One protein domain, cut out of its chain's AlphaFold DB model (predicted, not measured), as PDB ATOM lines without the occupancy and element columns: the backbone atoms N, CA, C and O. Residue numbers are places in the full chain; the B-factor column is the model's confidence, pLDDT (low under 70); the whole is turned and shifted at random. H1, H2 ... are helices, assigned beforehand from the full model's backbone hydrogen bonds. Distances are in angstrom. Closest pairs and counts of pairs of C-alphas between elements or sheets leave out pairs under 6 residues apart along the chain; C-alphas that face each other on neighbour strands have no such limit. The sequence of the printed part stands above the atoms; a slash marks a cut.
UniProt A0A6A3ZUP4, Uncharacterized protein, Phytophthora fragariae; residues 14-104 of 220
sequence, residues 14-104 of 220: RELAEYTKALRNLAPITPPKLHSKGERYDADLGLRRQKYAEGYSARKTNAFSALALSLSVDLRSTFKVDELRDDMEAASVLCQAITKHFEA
ATOM      1  N   ARG A  14      35.139 -64.705   8.137       54.38
ATOM      2  CA  ARG A  14      35.975 -63.644   7.586       54.38
ATOM      3  C   ARG A  14      35.286 -62.852   6.474       54.38
ATOM      4  O   ARG A  14      35.379 -61.629   6.486       54.38
ATOM      5  N   GLU A  15      34.577 -63.506   5.556       51.75
ATOM      6  CA  GLU A  15      33.798 -62.825   4.513       51.75
ATOM      7  C   GLU A  15      32.607 -62.077   5.114       51.75
ATOM      8  O   GLU A  15      32.322 -60.945   4.719       51.75
ATOM      9  N   LEU A  16      31.959 -62.653   6.132       52.19
ATOM     10  CA  LEU A  16      30.890 -61.970   6.857       52.19
ATOM     11  C   LEU A  16      31.428 -60.725   7.585       52.19
ATOM     12  O   LEU A  16      30.815 -59.657   7.528       52.19
ATOM     13  N   ALA A  17      32.604 -60.815   8.213       58.38
ATOM     14  CA  ALA A  17      33.261 -59.680   8.861       58.38
ATOM     15  C   ALA A  17      33.662 -58.576   7.861       58.38
ATOM     16  O   ALA A  17      33.451 -57.394   8.142       58.38
ATOM     17  N   GLU A  18      34.190 -58.945   6.691       60.50
ATOM     18  CA  GLU A  18      34.530 -58.026   5.592       60.50
ATOM     19  C   GLU A  18      33.276 -57.311   5.058       60.50
ATOM     20  O   GLU A  18      33.247 -56.081   4.963       60.50
ATOM     21  N   TYR A  19      32.190 -58.053   4.816       46.75
ATOM     22  CA  TYR A  19      30.918 -57.499   4.345       46.75
ATOM     23  C   TYR A  19      30.283 -56.553   5.374       46.75
ATOM     24  O   TYR A  19      29.837 -55.453   5.044       46.75
ATOM     25  N   THR A  20      30.317 -56.920   6.655       53.62
ATOM     26  CA  THR A  20      29.791 -56.068   7.734       53.62
ATOM     27  C   THR A  20      30.630 -54.799   7.912       53.62
ATOM     28  O   THR A  20      30.093 -53.727   8.201       53.62
ATOM     29  N   LYS A  21      31.949 -54.881   7.690       64.88
ATOM     30  CA  LYS A  21      32.850 -53.721   7.688       64.88
ATOM     31  C   LYS A  21      32.553 -52.787   6.512       64.88
ATOM     32  O   LYS A  21      32.526 -51.575   6.706       64.88
ATOM     33  N   ALA A  22      32.257 -53.334   5.332       58.69
ATOM     34  CA  ALA A  22      31.828 -52.559   4.169       58.69
ATOM     35  C   ALA A  22      30.486 -51.844   4.416       58.69
ATOM     36  O   ALA A  22      30.367 -50.658   4.123       58.69
ATOM     37  N   LEU A  23      29.517 -52.515   5.052       53.47
ATOM     38  CA  LEU A  23      28.233 -51.915   5.444       53.47
ATOM     39  C   LEU A  23      28.379 -50.793   6.476       53.47
ATOM     40  O   LEU A  23      27.663 -49.799   6.405       53.47
ATOM     41  N   ARG A  24      29.315 -50.924   7.424       53.03
ATOM     42  CA  ARG A  24      29.582 -49.897   8.443       53.03
ATOM     43  C   ARG A  24      30.293 -48.660   7.865       53.03
ATOM     44  O   ARG A  24      30.192 -47.585   8.445       53.03
ATOM     45  N   ASN A  25      30.989 -48.821   6.737       66.75
ATOM     46  CA  ASN A  25      31.688 -47.746   6.025       66.75
ATOM     47  C   ASN A  25      30.854 -47.113   4.902       66.75
ATOM     48  O   ASN A  25      31.262 -46.093   4.344       66.75
ATOM     49  N   LEU A  26      29.708 -47.697   4.547       53.44
ATOM     50  CA  LEU A  26      28.762 -47.066   3.638       53.44
ATOM     51  C   LEU A  26      28.104 -45.885   4.352       53.44
ATOM     52  O   LEU A  26      27.702 -45.987   5.512       53.44
ATOM     53  N   ALA A  27      28.002 -44.753   3.649       59.47
ATOM     54  CA  ALA A  27      27.211 -43.628   4.125       59.47
ATOM     55  C   ALA A  27      25.818 -44.149   4.511       59.47
ATOM     56  O   ALA A  27      25.287 -44.994   3.777       59.47
ATOM     57  N   PRO A  28      25.224 -43.684   5.629       49.75
ATOM     58  CA  PRO A  28      23.857 -44.034   5.970       49.75
ATOM     59  C   PRO A  28      23.015 -43.861   4.715       49.75
ATOM     60  O   PRO A  28      23.007 -42.775   4.128       49.75
ATOM     61  N   ILE A  29      22.371 -44.939   4.264       45.62
ATOM     62  CA  ILE A  29      21.382 -44.830   3.201       45.62
ATOM     63  C   ILE A  29      20.294 -43.985   3.830       45.62
ATOM     64  O   ILE A  29      19.466 -44.485   4.582       45.62
ATOM     65  N   THR A  30      20.361 -42.677   3.603       40.88
ATOM     66  CA  THR A  30      19.248 -41.793   3.879       40.88
ATOM     67  C   THR A  30      18.169 -42.324   2.954       40.88
ATOM     68  O   THR A  30      18.336 -42.190   1.735       40.88
ATOM     69  N   PRO A  31      17.115 -42.995   3.464       42.25
ATOM     70  CA  PRO A  31      15.985 -43.280   2.607       42.25
ATOM     71  C   PRO A  31      15.610 -41.929   1.992       42.25
ATOM     72  O   PRO A  31      15.614 -40.925   2.724       42.25
ATOM     73  N   PRO A  32      15.408 -41.849   0.662       31.55
ATOM     74  CA  PRO A  32      14.993 -40.601   0.053       31.55
ATOM     75  C   PRO A  32      13.842 -40.086   0.898       31.55
ATOM     76  O   PRO A  32      12.924 -40.843   1.219       31.55
ATOM     77  N   LYS A  33      13.974 -38.844   1.370       34.91
ATOM     78  CA  LYS A  33      12.969 -38.190   2.196       34.91
ATOM     79  C   LYS A  33      11.718 -38.158   1.330       34.91
ATOM     80  O   LYS A  33      11.572 -37.284   0.479       34.91
ATOM     81  N   LEU A  34      10.875 -39.179   1.467       35.19
ATOM     82  CA  LEU A  34       9.583 -39.232   0.826       35.19
ATOM     83  C   LEU A  34       8.832 -38.109   1.510       35.19
ATOM     84  O   LEU A  34       8.373 -38.240   2.644       35.19
ATOM     85  N   HIS A  35       8.820 -36.948   0.863       30.89
ATOM     86  CA  HIS A  35       7.892 -35.906   1.213       30.89
ATOM     87  C   HIS A  35       6.518 -36.557   1.112       30.89
ATOM     88  O   HIS A  35       5.978 -36.723   0.024       30.89
ATOM     89  N   SER A  36       5.972 -36.942   2.266       36.56
ATOM     90  CA  SER A  36       4.567 -37.276   2.464       36.56
ATOM     91  C   SER A  36       3.739 -35.996   2.313       36.56
ATOM     92  O   SER A  36       3.017 -35.553   3.198       36.56
ATOM     93  N   LYS A  37       3.898 -35.320   1.178       37.78
ATOM     94  CA  LYS A  37       2.788 -34.634   0.557       37.78
ATOM     95  C   LYS A  37       2.226 -35.686  -0.371       37.78
ATOM     96  O   LYS A  37       2.697 -35.841  -1.491       37.78
ATOM     97  N   GLY A  38       1.295 -36.480   0.152       45.19
ATOM     98  CA  GLY A  38       0.443 -37.304  -0.686       45.19
ATOM     99  C   GLY A  38      -0.304 -36.371  -1.626       45.19
ATOM    100  O   GLY A  38      -1.369 -35.871  -1.277       45.19
ATOM    101  N   GLU A  39       0.285 -36.072  -2.782       53.16
ATOM    102  CA  GLU A  39      -0.426 -35.470  -3.899       53.16
ATOM    103  C   GLU A  39      -1.435 -36.517  -4.357       53.16
ATOM    104  O   GLU A  39      -1.146 -37.396  -5.172       53.16
ATOM    105  N   ARG A  40      -2.615 -36.477  -3.735       64.38
ATOM    106  CA  ARG A  40      -3.780 -37.217  -4.201       64.38
ATOM    107  C   ARG A  40      -4.093 -36.736  -5.610       64.38
ATOM    108  O   ARG A  40      -3.961 -35.546  -5.896       64.38
ATOM    109  N   TYR A  41      -4.465 -37.668  -6.478       68.12
ATOM    110  CA  TYR A  41      -4.857 -37.350  -7.842       68.12
ATOM    111  C   TYR A  41      -5.969 -36.295  -7.838       68.12
ATOM    112  O   TYR A  41      -7.026 -36.506  -7.242       68.12
ATOM    113  N   ASP A  42      -5.727 -35.163  -8.495       79.00
ATOM    114  CA  ASP A  42      -6.752 -34.150  -8.717       79.00
ATOM    115  C   ASP A  42      -7.523 -34.509  -9.994       79.00
ATOM    116  O   ASP A  42      -7.012 -34.358 -11.109       79.00
ATOM    117  N   ALA A  43      -8.747 -35.014  -9.822       78.50
ATOM    118  CA  ALA A  43      -9.609 -35.430 -10.925       78.50
ATOM    119  C   ALA A  43      -9.998 -34.261 -11.849       78.50
ATOM    120  O   ALA A  43     -10.061 -34.434 -13.068       78.50
ATOM    121  N   ASP A  44     -10.178 -33.060 -11.296       79.19
ATOM    122  CA  ASP A  44     -10.537 -31.849 -12.039       79.19
ATOM    123  C   ASP A  44      -9.371 -31.343 -12.895       79.19
ATOM    124  O   ASP A  44      -9.559 -30.836 -14.010       79.19
ATOM    125  N   LEU A  45      -8.147 -31.478 -12.380       77.25
ATOM    126  CA  LEU A  45      -6.923 -31.169 -13.114       77.25
ATOM    127  C   LEU A  45      -6.593 -32.262 -14.139       77.25
ATOM    128  O   LEU A  45      -6.132 -31.950 -15.238       77.25
ATOM    129  N   GLY A  46      -6.876 -33.522 -13.806       78.00
ATOM    130  CA  GLY A  46      -6.767 -34.686 -14.681       78.00
ATOM    131  C   GLY A  46      -7.652 -34.598 -15.916       78.00
ATOM    132  O   GLY A  46      -7.173 -34.837 -17.024       78.00
ATOM    133  N   LEU A  47      -8.900 -34.159 -15.741       78.69
ATOM    134  CA  LEU A  47      -9.837 -33.950 -16.841       78.69
ATOM    135  C   LEU A  47      -9.416 -32.778 -17.742       78.69
ATOM    136  O   LEU A  47      -9.539 -32.846 -18.962       78.69
ATOM    137  N   ARG A  48      -8.877 -31.702 -17.150       81.19
ATOM    138  CA  ARG A  48      -8.426 -30.509 -17.891       81.19
ATOM    139  C   ARG A  48      -7.073 -30.676 -18.574       81.19
ATOM    140  O   ARG A  48      -6.780 -29.957 -19.529       81.19
ATOM    141  N   ARG A  49      -6.211 -31.560 -18.071       80.88
ATOM    142  CA  ARG A  49      -4.840 -31.747 -18.558       80.88
ATOM    143  C   ARG A  49      -4.541 -33.229 -18.729       80.88
ATOM    144  O   ARG A  49      -3.978 -33.870 -17.848       80.88
ATOM    145  N   GLN A  50      -4.793 -33.738 -19.929       79.50
ATOM    146  CA  GLN A  50      -4.528 -35.136 -20.275       79.50
ATOM    147  C   GLN A  50      -3.076 -35.571 -19.975       79.50
ATOM    148  O   GLN A  50      -2.855 -36.603 -19.348       79.50
ATOM    149  N   LYS A  51      -2.078 -34.728 -20.288       82.75
ATOM    150  CA  LYS A  51      -0.659 -34.999 -19.960       82.75
ATOM    151  C   LYS A  51      -0.383 -35.135 -18.455       82.75
ATOM    152  O   LYS A  51       0.548 -35.833 -18.064       82.75
ATOM    153  N   TYR A  52      -1.162 -34.459 -17.604       77.94
ATOM    154  CA  TYR A  52      -1.062 -34.603 -16.148       77.94
ATOM    155  C   TYR A  52      -1.595 -35.970 -15.706       77.94
ATOM    156  O   TYR A  52      -0.924 -36.649 -14.931       77.94
ATOM    157  N   ALA A  53      -2.732 -36.408 -16.254       77.62
ATOM    158  CA  ALA A  53      -3.301 -37.722 -15.969       77.62
ATOM    159  C   ALA A  53      -2.378 -38.869 -16.415       77.62
ATOM    160  O   ALA A  53      -2.093 -39.774 -15.631       77.62
ATOM    161  N   GLU A  54      -1.833 -38.789 -17.631       82.12
ATOM    162  CA  GLU A  54      -0.886 -39.775 -18.167       82.12
ATOM    163  C   GLU A  54       0.400 -39.839 -17.325       82.12
ATOM    164  O   GLU A  54       0.834 -40.917 -16.915       82.12
ATOM    165  N   GLY A  55       0.984 -38.682 -16.992       82.44
ATOM    166  CA  GLY A  55       2.200 -38.610 -16.180       82.44
ATOM    167  C   GLY A  55       2.002 -39.027 -14.718       82.44
ATOM    168  O   GLY A  55       2.952 -39.481 -14.076       82.44
ATOM    169  N   TYR A  56       0.797 -38.865 -14.167       78.62
ATOM    170  CA  TYR A  56       0.447 -39.355 -12.832       78.62
ATOM    171  C   TYR A  56       0.256 -40.877 -12.838       78.62
ATOM    172  O   TYR A  56       0.857 -41.573 -12.017       78.62
ATOM    173  N   SER A  57      -0.487 -41.404 -13.818       75.75
ATOM    174  CA  SER A  57      -0.700 -42.845 -14.005       75.75
ATOM    175  C   SER A  57       0.625 -43.595 -14.183       75.75
ATOM    176  O   SER A  57       0.910 -44.533 -13.439       75.75
ATOM    177  N   ALA A  58       1.510 -43.108 -15.061       81.19
ATOM    178  CA  ALA A  58       2.824 -43.711 -15.284       81.19
ATOM    179  C   ALA A  58       3.690 -43.739 -14.011       81.19
ATOM    180  O   ALA A  58       4.305 -44.758 -13.694       81.19
ATOM    181  N   ARG A  59       3.718 -42.639 -13.241       79.50
ATOM    182  CA  ARG A  59       4.460 -42.577 -11.970       79.50
ATOM    183  C   ARG A  59       3.931 -43.580 -10.953       79.50
ATOM    184  O   ARG A  59       4.733 -44.222 -10.277       79.50
ATOM    185  N   LYS A  60       2.613 -43.755 -10.874       77.44
ATOM    186  CA  LYS A  60       2.019 -44.730  -9.964       77.44
ATOM    187  C   LYS A  60       2.307 -46.169 -10.388       77.44
ATOM    188  O   LYS A  60       2.699 -46.967  -9.542       77.44
ATOM    189  N   THR A  61       2.171 -46.496 -11.671       79.25
ATOM    190  CA  THR A  61       2.493 -47.835 -12.191       79.25
ATOM    191  C   THR A  61       3.962 -48.177 -11.955       79.25
ATOM    192  O   THR A  61       4.278 -49.294 -11.544       79.25
ATOM    193  N   ASN A  62       4.862 -47.203 -12.119       82.94
ATOM    194  CA  ASN A  62       6.278 -47.367 -11.798       82.94
ATOM    195  C   ASN A  62       6.511 -47.575 -10.297       82.94
ATOM    196  O   ASN A  62       7.267 -48.467  -9.925       82.94
ATOM    197  N   ALA A  63       5.847 -46.801  -9.432       81.06
ATOM    198  CA  ALA A  63       5.946 -46.963  -7.983       81.06
ATOM    199  C   ALA A  63       5.426 -48.335  -7.525       81.06
ATOM    200  O   ALA A  63       6.103 -49.025  -6.767       81.06
ATOM    201  N   PHE A  64       4.271 -48.764  -8.039       80.94
ATOM    202  CA  PHE A  64       3.719 -50.090  -7.772       80.94
ATOM    203  C   PHE A  64       4.668 -51.193  -8.241       80.94
ATOM    204  O   PHE A  64       4.980 -52.093  -7.473       80.94
ATOM    205  N   SER A  65       5.175 -51.100  -9.473       82.69
ATOM    206  CA  SER A  65       6.081 -52.106 -10.037       82.69
ATOM    207  C   SER A  65       7.394 -52.179  -9.257       82.69
ATOM    208  O   SER A  65       7.874 -53.269  -8.970       82.69
ATOM    209  N   ALA A  66       7.956 -51.037  -8.852       85.06
ATOM    210  CA  ALA A  66       9.155 -50.994  -8.020       85.06
ATOM    211  C   ALA A  66       8.931 -51.655  -6.648       85.06
ATOM    212  O   ALA A  66       9.781 -52.419  -6.195       85.06
ATOM    213  N   LEU A  67       7.781 -51.402  -6.011       82.81
ATOM    214  CA  LEU A  67       7.404 -52.043  -4.748       82.81
ATOM    215  C   LEU A  67       7.139 -53.542  -4.920       82.81
ATOM    216  O   LEU A  67       7.613 -54.346  -4.135       82.81
ATOM    217  N   ALA A  68       6.426 -53.940  -5.968       84.31
ATOM    218  CA  ALA A  68       6.156 -55.339  -6.272       84.31
ATOM    219  C   ALA A  68       7.448 -56.135  -6.514       84.31
ATOM    220  O   ALA A  68       7.584 -57.261  -6.040       84.31
ATOM    221  N   LEU A  69       8.408 -55.552  -7.239       86.25
ATOM    222  CA  LEU A  69       9.676 -56.200  -7.574       86.25
ATOM    223  C   LEU A  69      10.649 -56.279  -6.394       86.25
ATOM    224  O   LEU A  69      11.470 -57.193  -6.368       86.25
ATOM    225  N   SER A  70      10.566 -55.357  -5.430       84.62
ATOM    226  CA  SER A  70      11.401 -55.409  -4.224       84.62
ATOM    227  C   SER A  70      10.967 -56.503  -3.242       84.62
ATOM    228  O   SER A  70      11.756 -56.913  -2.392       84.62
ATOM    229  N   LEU A  71       9.736 -57.004  -3.372       83.44
ATOM    230  CA  LEU A  71       9.204 -58.078  -2.544       83.44
ATOM    231  C   LEU A  71       9.663 -59.465  -3.020       83.44
ATOM    232  O   LEU A  71       9.763 -59.757  -4.220       83.44
ATOM    233  N   SER A  72       9.867 -60.371  -2.062       85.19
ATOM    234  CA  SER A  72      10.060 -61.795  -2.349       85.19
ATOM    235  C   SER A  72       8.810 -62.404  -2.998       85.19
ATOM    236  O   SER A  72       7.721 -61.825  -2.959       85.19
ATOM    237  N   VAL A  73       8.963 -63.574  -3.621       84.94
ATOM    238  CA  VAL A  73       7.848 -64.297  -4.258       84.94
ATOM    239  C   VAL A  73       6.741 -64.604  -3.240       84.94
ATOM    240  O   VAL A  73       5.568 -64.355  -3.512       84.94
ATOM    241  N   ASP A  74       7.118 -65.026  -2.033       80.88
ATOM    242  CA  ASP A  74       6.171 -65.368  -0.967       80.88
ATOM    243  C   ASP A  74       5.398 -64.144  -0.458       80.88
ATOM    244  O   ASP A  74       4.186 -64.203  -0.242       80.88
ATOM    245  N   LEU A  75       6.068 -62.993  -0.320       82.06
ATOM    246  CA  LEU A  75       5.415 -61.746   0.090       82.06
ATOM    247  C   LEU A  75       4.495 -61.203  -1.004       82.06
ATOM    248  O   LEU A  75       3.405 -60.722  -0.702       82.06
ATOM    249  N   ARG A  76       4.886 -61.324  -2.281       84.25
ATOM    250  CA  ARG A  76       4.005 -60.974  -3.406       84.25
ATOM    251  C   ARG A  76       2.724 -61.801  -3.406       84.25
ATOM    252  O   ARG A  76       1.654 -61.243  -3.642       84.25
ATOM    253  N   SER A  77       2.829 -63.093  -3.094       84.56
ATOM    254  CA  SER A  77       1.673 -63.977  -2.927       84.56
ATOM    255  C   SER A  77       0.821 -63.576  -1.716       84.56
ATOM    256  O   SER A  77      -0.392 -63.425  -1.837       84.56
ATOM    257  N   THR A  78       1.458 -63.295  -0.575       81.75
ATOM    258  CA  THR A  78       0.784 -62.904   0.675       81.75
ATOM    259  C   THR A  78      -0.015 -61.607   0.527       81.75
ATOM    260  O   THR A  78      -1.133 -61.503   1.028       81.75
ATOM    261  N   PHE A  79       0.526 -60.620  -0.195       83.38
ATOM    262  CA  PHE A  79      -0.151 -59.347  -0.468       83.38
ATOM    263  C   PHE A  79      -1.014 -59.361  -1.727       83.38
ATOM    264  O   PHE A  79      -1.597 -58.329  -2.055       83.38
ATOM    265  N   LYS A  80      -1.093 -60.501  -2.428       87.00
ATOM    266  CA  LYS A  80      -1.864 -60.664  -3.667       87.00
ATOM    267  C   LYS A  80      -1.557 -59.574  -4.696       87.00
ATOM    268  O   LYS A  80      -2.449 -58.966  -5.281       87.00
ATOM    269  N   VAL A  81      -0.269 -59.316  -4.905       84.19
ATOM    270  CA  VAL A  81       0.215 -58.213  -5.750       84.19
ATOM    271  C   VAL A  81      -0.353 -58.284  -7.171       84.19
ATOM    272  O   VAL A  81      -0.672 -57.249  -7.751       84.19
ATOM    273  N   ASP A  82      -0.553 -59.483  -7.718       82.56
ATOM    274  CA  ASP A  82      -1.105 -59.653  -9.067       82.56
ATOM    275  C   ASP A  82      -2.579 -59.224  -9.178       82.56
ATOM    276  O   ASP A  82      -2.980 -58.727 -10.228       82.56
ATOM    277  N   GLU A  83      -3.362 -59.327  -8.097       83.75
ATOM    278  CA  GLU A  83      -4.765 -58.877  -8.049       83.75
ATOM    279  C   GLU A  83      -4.878 -57.343  -7.938       83.75
ATOM    280  O   GLU A  83      -5.912 -56.768  -8.270       83.75
ATOM    281  N   LEU A  84      -3.815 -56.660  -7.494       79.06
ATOM    282  CA  LEU A  84      -3.804 -55.210  -7.267       79.06
ATOM    283  C   LEU A  84      -3.388 -54.395  -8.501       79.06
ATOM    284  O   LEU A  84      -3.553 -53.179  -8.490       79.06
ATOM    285  N   ARG A  85      -2.835 -55.016  -9.555       70.88
ATOM    286  CA  ARG A  85      -2.170 -54.304 -10.671       70.88
ATOM    287  C   ARG A  85      -3.029 -53.253 -11.379       70.88
ATOM    288  O   ARG A  85      -2.466 -52.275 -11.870       70.88
ATOM    289  N   ASP A  86      -4.344 -53.433 -11.399       72.94
ATOM    290  CA  ASP A  86      -5.262 -52.589 -12.169       72.94
ATOM    291  C   ASP A  86      -5.937 -51.483 -11.332       72.94
ATOM    292  O   ASP A  86      -6.630 -50.624 -11.879       72.94
ATOM    293  N   ASP A  87      -5.718 -51.446 -10.011       74.94
ATOM    294  CA  ASP A  87      -6.355 -50.467  -9.124       74.94
ATOM    295  C   ASP A  87      -5.635 -49.106  -9.159       74.94
ATOM    296  O   ASP A  87      -4.408 -49.007  -9.063       74.94
ATOM    297  N   MET A  88      -6.409 -48.019  -9.231       67.00
ATOM    298  CA  MET A  88      -5.978 -46.629  -9.072       67.00
ATOM    299  C   MET A  88      -5.274 -46.330  -7.737       67.00
ATOM    300  O   MET A  88      -4.452 -45.417  -7.716       67.00
ATOM    301  N   GLU A  89      -5.467 -47.134  -6.694       74.88
ATOM    302  CA  GLU A  89      -4.806 -46.985  -5.388       74.88
ATOM    303  C   GLU A  89      -3.808 -48.114  -5.066       74.88
ATOM    304  O   GLU A  89      -3.228 -48.142  -3.982       74.88
ATOM    305  N   ALA A  90      -3.522 -48.999  -6.028       79.12
ATOM    306  CA  ALA A  90      -2.698 -50.200  -5.858       79.12
ATOM    307  C   ALA A  90      -1.380 -49.988  -5.096       79.12
ATOM    308  O   ALA A  90      -1.038 -50.759  -4.205       79.12
ATOM    309  N   ALA A  91      -0.632 -48.930  -5.428       75.44
ATOM    310  CA  ALA A  91       0.646 -48.622  -4.781       75.44
ATOM    311  C   ALA A  91       0.466 -48.247  -3.302       75.44
ATOM    312  O   ALA A  91       1.225 -48.699  -2.449       75.44
ATOM    313  N   SER A  92      -0.560 -47.448  -3.001       79.62
ATOM    314  CA  SER A  92      -0.900 -47.019  -1.643       79.62
ATOM    315  C   SER A  92      -1.415 -48.193  -0.813       79.62
ATOM    316  O   SER A  92      -0.964 -48.400   0.313       79.62
ATOM    317  N   VAL A  93      -2.296 -49.010  -1.396       82.88
ATOM    318  CA  VAL A  93      -2.833 -50.229  -0.781       82.88
ATOM    319  C   VAL A  93      -1.711 -51.224  -0.486       82.88
ATOM    320  O   VAL A  93      -1.623 -51.717   0.637       82.88
ATOM    321  N   LEU A  94      -0.811 -51.464  -1.445       84.12
ATOM    322  CA  LEU A  94       0.335 -52.352  -1.262       84.12
ATOM    323  C   LEU A  94       1.283 -51.830  -0.175       84.12
ATOM    324  O   LEU A  94       1.672 -52.594   0.702       84.12
ATOM    325  N   CYS A  95       1.602 -50.530  -0.165       80.81
ATOM    326  CA  CYS A  95       2.379 -49.921   0.918       80.81
ATOM    327  C   CYS A  95       1.716 -50.130   2.282       80.81
ATOM    328  O   CYS A  95       2.378 -50.575   3.211       80.81
ATOM    329  N   GLN A  96       0.416 -49.861   2.408       82.38
ATOM    330  CA  GLN A  96      -0.304 -50.057   3.666       82.38
ATOM    331  C   GLN A  96      -0.335 -51.525   4.094       82.38
ATOM    332  O   GLN A  96      -0.238 -51.804   5.285       82.38
ATOM    333  N   ALA A  97      -0.473 -52.458   3.150       81.44
ATOM    334  CA  ALA A  97      -0.445 -53.890   3.426       81.44
ATOM    335  C   ALA A  97       0.936 -54.338   3.924       81.44
ATOM    336  O   ALA A  97       1.013 -55.019   4.943       81.44
ATOM    337  N   ILE A  98       2.013 -53.889   3.269       81.75
ATOM    338  CA  ILE A  98       3.399 -54.122   3.697       81.75
ATOM    339  C   ILE A  98       3.607 -53.567   5.108       81.75
ATOM    340  O   ILE A  98       4.032 -54.299   5.996       81.75
ATOM    341  N   THR A  99       3.265 -52.294   5.323       79.19
ATOM    342  CA  THR A  99       3.370 -51.627   6.623       79.19
ATOM    343  C   THR A  99       2.622 -52.421   7.686       79.19
ATOM    344  O   THR A  99       3.245 -52.894   8.623       79.19
ATOM    345  N   LYS A 100       1.329 -52.703   7.492       77.81
ATOM    346  CA  LYS A 100       0.526 -53.488   8.442       77.81
ATOM    347  C   LYS A 100       1.082 -54.883   8.707       77.81
ATOM    348  O   LYS A 100       0.932 -55.373   9.816       77.81
ATOM    349  N   HIS A 101       1.670 -55.541   7.712       75.69
ATOM    350  CA  HIS A 101       2.198 -56.895   7.861       75.69
ATOM    351  C   HIS A 101       3.474 -56.929   8.698       75.69
ATOM    352  O   HIS A 101       3.605 -57.782   9.570       75.69
ATOM    353  N   PHE A 102       4.384 -55.978   8.480       70.38
ATOM    354  CA  PHE A 102       5.615 -55.870   9.267       70.38
ATOM    355  C   PHE A 102       5.423 -55.148  10.606       70.38
ATOM    356  O   PHE A 102       6.250 -55.296  11.503       70.38
ATOM    357  N   GLU A 103       4.334 -54.398  10.752       70.88
ATOM    358  CA  GLU A 103       3.947 -53.687  11.973       70.88
ATOM    359  C   GLU A 103       2.838 -54.404  12.762       70.88
ATOM    360  O   GLU A 103       2.350 -53.859  13.751       70.88
ATOM    361  N   ALA A 104       2.425 -55.613  12.358       54.97
ATOM    362  CA  ALA A 104       1.333 -56.348  12.996       54.97
ATOM    363  C   ALA A 104       1.612 -56.572  14.499       54.97
ATOM    364  O   ALA A 104       2.459 -57.379  14.874       54.97
TER     365      ALA A 104
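Overview. This is residues 14 to 104 of the 220 residues of an uncharacterized protein of Phytophthora fragariae (UniProt A0A6A3ZUP4). A long helix, H3, has H6 side by side with its later part and the short helices H4 and H5 close to its end, while H2 makes a corner at its beginning; from H2 the chain doubles back past H3 at a distance, and its free arm, residues 14 to 37 with H1 at the far tip, sticks out beyond the other end of H3 and makes much of the length. The body is loosely built, and H1 is far from the other helices. The printed part has 91 residues with six named helices, H1 to H6 in order along the chain, and no named strand; the class is all helix. The whole is loose, with a radius of gyration of the C-alphas of 17.7 A, and spans 60 by 30 by 22 A.

Arrangement. H1, residues 14 to 25, stands free and touches no helix. H2, residues 43 to 48, and H3, residues 50 to 70, touch only at the corner by their link, at a steep tilt of 47 degrees, opposite ways; their closest C-alphas, those of Gly 46 and Ala 53, are 4.8 A apart. H4, residues 73 to 78, is close to H3 but not clearly touching, with the C-alphas of Ala 68 and Arg 76 closest at 6.7 A; at 70.4 degrees the two are only just about perpendicular. H5, residues 81 to 84, is close to H3 but not clearly touching, with the C-alphas of Ala 68 and Val 81 closest at 6.6 A. H6, residues 90 to 102, touches H3 at a shallow tilt of 29 degrees, the same way; H6 touches H3 with residues 90 to 95 alone, and H3 touches H6 with residues 60 to 67 alone, and the closest C-alphas, those of Phe 64 and Ala 91, are 4.5 A apart. H5 and H6 only just touch, with 3 pairs of C-alphas within 8 A, the closest being Leu 84 and Ala 90 at 5.3 A. H4 and H6 are near each other. In H1, H2, H3, H4 and H6 every O i to N i+4 pair is within hydrogen-bond range; H5 is too short for such a pair.

Along the chain. H1 begins at C-alpha 14, (35.975, -63.644, 7.586), and is 16.5 A long. H2 measures 8.6 A. H3, the longest helix, runs 30.4 A from C-alpha 50 at (-4.528, -35.136, -20.275). H4 measures 8.7 A and H5 5.2 A. H6 is 18.2 A long and ends at C-alpha 102, (5.615, -55.870, 9.267).

Size, cuts and confidence. The two C-alphas farthest apart are those of Arg 14 and Arg 48, at 61.0 A. The body without residues 14 to 37 spans 41 by 20 by 17 A. The link from H1 to H2, residues 26 to 42, is long; the other links are tight. The printed part has no cut. Its mean pLDDT is 70.6, with residues 14 to 41, 88 and 104 under 70.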